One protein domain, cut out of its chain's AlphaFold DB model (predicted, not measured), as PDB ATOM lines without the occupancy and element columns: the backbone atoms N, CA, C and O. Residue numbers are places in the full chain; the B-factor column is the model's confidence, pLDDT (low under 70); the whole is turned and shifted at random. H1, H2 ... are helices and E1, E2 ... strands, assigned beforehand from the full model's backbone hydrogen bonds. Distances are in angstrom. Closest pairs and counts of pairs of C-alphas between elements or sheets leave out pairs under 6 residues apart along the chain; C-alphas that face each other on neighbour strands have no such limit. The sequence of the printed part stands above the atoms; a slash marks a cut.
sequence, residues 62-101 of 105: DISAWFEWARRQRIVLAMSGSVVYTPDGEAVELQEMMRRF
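This is residues 62 to 101 of the 105 residues of an uncharacterized protein of Nostoc minutum NIES-26 (UniProt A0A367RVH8). This is a small three-strand sheet, E1, E2 and E3, folded back and forth as two hairpins, with helix H1 before it in the chain and helix H2 following E3 with no residue between them. The two helices come near each other at a steep angle, and each only grazes the sheet. The printed part has 40 residues, with named elements in the order H1, E1, E2, E3, H2; the sheet order is E1, E2, E3, antiparallel, and the class is mixed, helices and strands. The whole is compact, with a radius of gyration of the C-alphas of 8.7 A, and rounded, spanning 23 by 18 by 18 A.

Find C-alpha 62 at (99.141, 134.952, 140.818); from there H1 runs through residues 62 to 72, 15.5 A long. Next come E1, residues 78 to 80, 7.1 A, E2, residues 83 to 85, 6.8 A, and E3, residues 91 to 93, 7.0 A. H2, residues 94 to 100, 9.9 A, ends with C-alpha 100 at (101.244, 149.662, 145.210).

Look first at E1, E2 and E3, a meander, each strand the antiparallel neighbour of the one before. In the hairpin E1 and E2, at 157 degrees, N 85 and O 78 are 2.8 A apart, within hydrogen-bond range. In the hairpin E2 and E3, at 142 degrees, N 84 and O 92 are 2.8 A apart, also within range. H1 is on the sheet but only grazes it, with residues 64 to 71; its closest C-alphas to E1 are those of Arg 71 and Ala 78, 7.8 A. H2 is on the sheet and only grazes it, with residues 94 to 97; its closest C-alphas to E2 are those of Val 83 and Leu 94, 5.2 A. H1 and H2 are close but not clearly touching, with the C-alphas of Trp 66 and Met 98 closest at 7.5 A, and stand at a steep tilt of 63 degrees, the same way. In H1 and H2 every O i to N i+4 pair is within hydrogen-bond range.

The two C-alphas farthest apart, those of Asp 62 and Asp 88, are 24.4 A apart. The printed part has no cut, and its four links are tight. The mean pLDDT of the printed part is 92.4, and no printed residue is under 70.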
ATOM      1  N   ASP A  62      98.850 133.530 141.005       83.25
ATOM      2  CA  ASP A  62      99.141 134.952 140.818       83.25
ATOM      3  C   ASP A  62      99.741 135.588 142.078       83.25
ATOM      4  O   ASP A  62     100.711 136.338 141.988       83.25
ATOM      5  N   ILE A  63      99.225 135.240 143.266       87.19
ATOM      6  CA  ILE A  63      99.780 135.723 144.539       87.19
ATOM      7  C   ILE A  63     101.190 135.166 144.747       87.19
ATOM      8  O   ILE A  63     102.085 135.912 145.136       87.19
ATOM      9  N   SER A  64     101.412 133.879 144.461       86.88
ATOM     10  CA  SER A  64     102.748 133.277 144.548       86.88
ATOM     11  C   SER A  64     103.738 133.951 143.595       86.88
ATOM     12  O   SER A  64     104.849 134.279 144.003       86.88
ATOM     13  N   ALA A  65     103.340 134.191 142.342       90.12
ATOM     14  CA  ALA A  65     104.183 134.848 141.346       90.12
ATOM     15  C   ALA A  65     104.525 136.289 141.753       90.12
ATOM     16  O   ALA A  65     105.693 136.685 141.710       90.12
ATOM     17  N   TRP A  66     103.526 137.050 142.211       93.38
ATOM     18  CA  TRP A  66     103.735 138.396 142.733       93.38
ATOM     19  C   TRP A  66     104.663 138.392 143.953       93.38
ATOM     20  O   TRP A  66     105.598 139.188 143.999       93.38
ATOM     21  N   PHE A  67     104.458 137.483 144.913       92.19
ATOM     22  CA  PHE A  67     105.272 137.411 146.127       92.19
ATOM     23  C   PHE A  67     106.740 137.114 145.810       92.19
ATOM     24  O   PHE A  67     107.626 137.787 146.332       92.19
ATOM     25  N   GLU A  68     107.011 136.153 144.924       93.06
ATOM     26  CA  GLU A  68     108.377 135.826 144.499       93.06
ATOM     27  C   GLU A  68     109.063 137.009 143.806       93.06
ATOM     28  O   GLU A  68     110.221 137.323 144.101       93.06
ATOM     29  N   TRP A  69     108.351 137.712 142.922       94.62
ATOM     30  CA  TRP A  69     108.859 138.934 142.300       94.62
ATOM     31  C   TRP A  69     109.132 140.030 143.344       94.62
ATOM     32  O   TRP A  69     110.248 140.550 143.412       94.62
ATOM     33  N   ALA A  70     108.162 140.334 144.209       94.38
ATOM     34  CA  ALA A  70     108.262 141.388 145.217       94.38
ATOM     35  C   ALA A  70     109.380 141.104 146.234       94.38
ATOM     36  O   ALA A  70     110.110 142.014 146.637       94.38
ATOM     37  N   ARG A  71     109.575 139.834 146.605       94.06
ATOM     38  CA  ARG A  71     110.678 139.388 147.464       94.06
ATOM     39  C   ARG A  71     112.038 139.611 146.800       94.06
ATOM     40  O   ARG A  71     112.958 140.092 147.459       94.06
ATOM     41  N   ARG A  72     112.183 139.321 145.498       94.31
ATOM     42  CA  ARG A  72     113.426 139.595 144.740       94.31
ATOM     43  C   ARG A  72     113.751 141.086 144.674       94.31
ATOM     44  O   ARG A  72     114.918 141.448 144.782       94.31
ATOM     45  N   GLN A  73     112.730 141.934 144.561       94.44
ATOM     46  CA  GLN A  73     112.869 143.395 144.592       94.44
ATOM     47  C   GLN A  73     113.064 143.966 146.009       94.44
ATOM     48  O   GLN A  73     113.176 145.179 146.163       94.44
ATOM     49  N   ARG A  74     113.107 143.114 147.047       94.25
ATOM     50  CA  ARG A  74     113.171 143.505 148.468       94.25
ATOM     51  C   ARG A  74     112.019 144.419 148.902       94.25
ATOM     52  O   ARG A  74     112.185 145.229 149.799       94.25
ATOM     53  N   ILE A  75     110.849 144.273 148.286       95.06
ATOM     54  CA  ILE A  75     109.627 144.998 148.664       95.06
ATOM     55  C   ILE A  75     108.946 144.309 149.856       95.06
ATOM     56  O   ILE A  75     108.381 144.965 150.726       95.06
ATOM     57  N   VAL A  76     109.018 142.975 149.910       95.69
ATOM     58  CA  VAL A  76     108.474 142.149 151.000       95.69
ATOM     59  C   VAL A  76     109.506 141.133 151.484       95.69
ATOM     60  O   VAL A  76     110.333 140.643 150.714       95.69
ATOM     61  N   LEU A  77     109.435 140.788 152.767       94.44
ATOM     62  CA  LEU A  77     110.280 139.803 153.436       94.44
ATOM     63  C   LEU A  77     109.564 138.460 153.623       94.44
ATOM     64  O   LEU A  77     110.166 137.407 153.422       94.44
ATOM     65  N   ALA A  78     108.295 138.474 154.025       92.62
ATOM     66  CA  ALA A  78     107.522 137.270 154.327       92.62
ATOM     67  C   ALA A  78     106.025 137.494 154.084       92.62
ATOM     68  O   ALA A  78     105.581 138.632 153.955       92.62
ATOM     69  N   MET A  79     105.248 136.410 154.042       90.12
ATOM     70  CA  MET A  79     103.790 136.448 153.920       90.12
ATOM     71  C   MET A  79     103.154 135.414 154.852       90.12
ATOM     72  O   MET A  79     103.678 134.312 155.014       90.12
ATOM     73  N   SER A  80     102.016 135.766 155.444       83.69
ATOM     74  CA  SER A  80     101.160 134.858 156.205       83.69
ATOM     75  C   SER A  80      99.697 135.194 155.930       83.69
ATOM     76  O   SER A  80      99.243 136.298 156.225       83.69
ATOM     77  N   GLY A  81      98.953 134.251 155.348       82.31
ATOM     78  CA  GLY A  81      97.568 134.495 154.934       82.31
ATOM     79  C   GLY A  81      97.478 135.642 153.923       82.31
ATOM     80  O   GLY A  81      98.123 135.589 152.879       82.31
ATOM     81  N   SER A  82      96.685 136.666 154.247       86.44
ATOM     82  CA  SER A  82      96.511 137.888 153.451       86.44
ATOM     83  C   SER A  82      97.458 139.025 153.844       86.44
ATOM     84  O   SER A  82      97.290 140.134 153.362       86.44
ATOM     85  N   VAL A  83      98.461 138.783 154.692       91.25
ATOM     86  CA  VAL A  83      99.373 139.824 155.187       91.25
ATOM     87  C   VAL A  83     100.790 139.572 154.688       91.25
ATOM     88  O   VAL A  83     101.287 138.443 154.745       91.25
ATOM     89  N   VAL A  84     101.462 140.629 154.241       94.25
ATOM     90  CA  VAL A  84     102.890 140.636 153.914       94.25
ATOM     91  C   VAL A  84     103.664 141.491 154.907       94.25
ATOM     92  O   VAL A  84     103.151 142.477 155.425       94.25
ATOM     93  N   TYR A  85     104.908 141.107 155.158       96.25
ATOM     94  CA  TYR A  85     105.819 141.821 156.044       96.25
ATOM     95  C   TYR A  85     106.861 142.556 155.206       96.25
ATOM     96  O   TYR A  85     107.515 141.923 154.374       96.25
ATOM     97  N   THR A  86     107.013 143.866 155.391       95.44
ATOM     98  CA  THR A  86     108.037 144.676 154.713       95.44
ATOM     99  C   THR A  86     109.420 144.440 155.341       95.44
ATOM    100  O   THR A  86     109.511 143.910 156.453       95.44
ATOM    101  N   PRO A  87     110.524 144.812 154.665       94.62
ATOM    102  CA  PRO A  87     111.861 144.770 155.263       94.62
ATOM    103  C   PRO A  87     111.994 145.602 156.542       94.62
ATOM    104  O   PRO A  87     112.775 145.237 157.417       94.62
ATOM    105  N   ASP A  88     111.205 146.672 156.662       94.06
ATOM    106  CA  ASP A  88     111.167 147.549 157.838       94.06
ATOM    107  C   ASP A  88     110.347 146.951 158.999       94.06
ATOM    108  O   ASP A  88     110.252 147.538 160.075       94.06
ATOM    109  N   GLY A  89     109.771 145.759 158.806       90.38
ATOM    110  CA  GLY A  89     109.003 145.035 159.819       90.38
ATOM    111  C   GLY A  89     107.518 145.394 159.865       90.38
ATOM    112  O   GLY A  89     106.822 144.959 160.784       90.38
ATOM    113  N   GLU A  90     107.004 146.147 158.891       94.69
ATOM    114  CA  GLU A  90     105.587 146.510 158.838       94.69
ATOM    115  C   GLU A  90     104.738 145.360 158.295       94.69
ATOM    116  O   GLU A  90     105.086 144.732 157.296       94.69
ATOM    117  N   ALA A  91     103.593 145.111 158.927       95.25
ATOM    118  CA  ALA A  91     102.583 144.182 158.437       95.25
ATOM    119  C   ALA A  91     101.555 144.939 157.584       95.25
ATOM    120  O   ALA A  91     100.873 145.834 158.082       95.25
ATOM    121  N   VAL A  92     101.431 144.575 156.308       95.31
ATOM    122  CA  VAL A  92     100.551 145.248 155.343       95.31
ATOM    123  C   VAL A  92      99.659 144.226 154.643       95.31
ATOM    124  O   VAL A  92     100.089 143.116 154.337       95.31
ATOM    125  N   GLU A  93      98.412 144.600 154.365       94.69
ATOM    126  CA  GLU A  93      97.499 143.774 153.570       94.69
ATOM    127  C   GLU A  93      98.055 143.513 152.161       94.69
ATOM    128  O   GLU A  93      98.483 144.424 151.447       94.69
ATOM    129  N   LEU A  94      98.009 142.248 151.746       91.69
ATOM    130  CA  LEU A  94      98.531 141.747 150.478       91.69
ATOM    131  C   LEU A  94      97.943 142.511 149.293       91.69
ATOM    132  O   LEU A  94      98.682 142.939 148.413       91.69
ATOM    133  N   GLN A  95      96.622 142.701 149.275       91.19
ATOM    134  CA  GLN A  95      95.938 143.381 148.170       91.19
ATOM    135  C   GLN A  95      96.379 144.842 148.039       91.19
ATOM    136  O   GLN A  95      96.557 145.345 146.930       91.19
ATOM    137  N   GLU A  96      96.624 145.509 149.167       94.12
ATOM    138  CA  GLU A  96      97.151 146.870 149.165       94.12
ATOM    139  C   GLU A  96      98.585 146.902 148.617       94.12
ATOM    140  O   GLU A  96      98.913 147.749 147.786       94.12
ATOM    141  N   MET A  97      99.429 145.943 149.001       94.88
ATOM    142  CA  MET A  97     100.795 145.850 148.479       94.88
ATOM    143  C   MET A  97     100.846 145.489 146.993       94.88
ATOM    144  O   MET A  97     101.640 146.075 146.258       94.88
ATOM    145  N   MET A  98      99.967 144.605 146.518       93.56
ATOM    146  CA  MET A  98      99.828 144.287 145.093       93.56
ATOM    147  C   MET A  98      99.390 145.503 144.267       93.56
ATOM    148  O   MET A  98      99.857 145.682 143.145       93.56
ATOM    149  N   ARG A  99      98.541 146.375 144.829       94.06
ATOM    150  CA  ARG A  99      98.123 147.629 144.187       94.06
ATOM    151  C   ARG A  99      99.252 148.660 144.118       94.06
ATOM    152  O   ARG A  99      99.378 149.351 143.112       94.06
ATOM    153  N   ARG A 100     100.068 148.769 145.173       94.50
ATOM    154  CA  ARG A 100     101.244 149.662 145.210       94.50
ATOM    155  C   ARG A 100     102.353 149.195 144.268       94.50
ATOM    156  O   ARG A 100     103.011 150.022 143.641       94.50
ATOM    157  N   PHE A 101     102.538 147.881 144.162       93.62
ATOM    158  CA  PHE A 101     103.606 147.250 143.394       93.62
ATOM    159  C   PHE A 101     103.039 146.206 142.421       93.62
ATOM    160  O   PHE A 101     103.194 145.004 142.655       93.62
TER     161      PHE A 101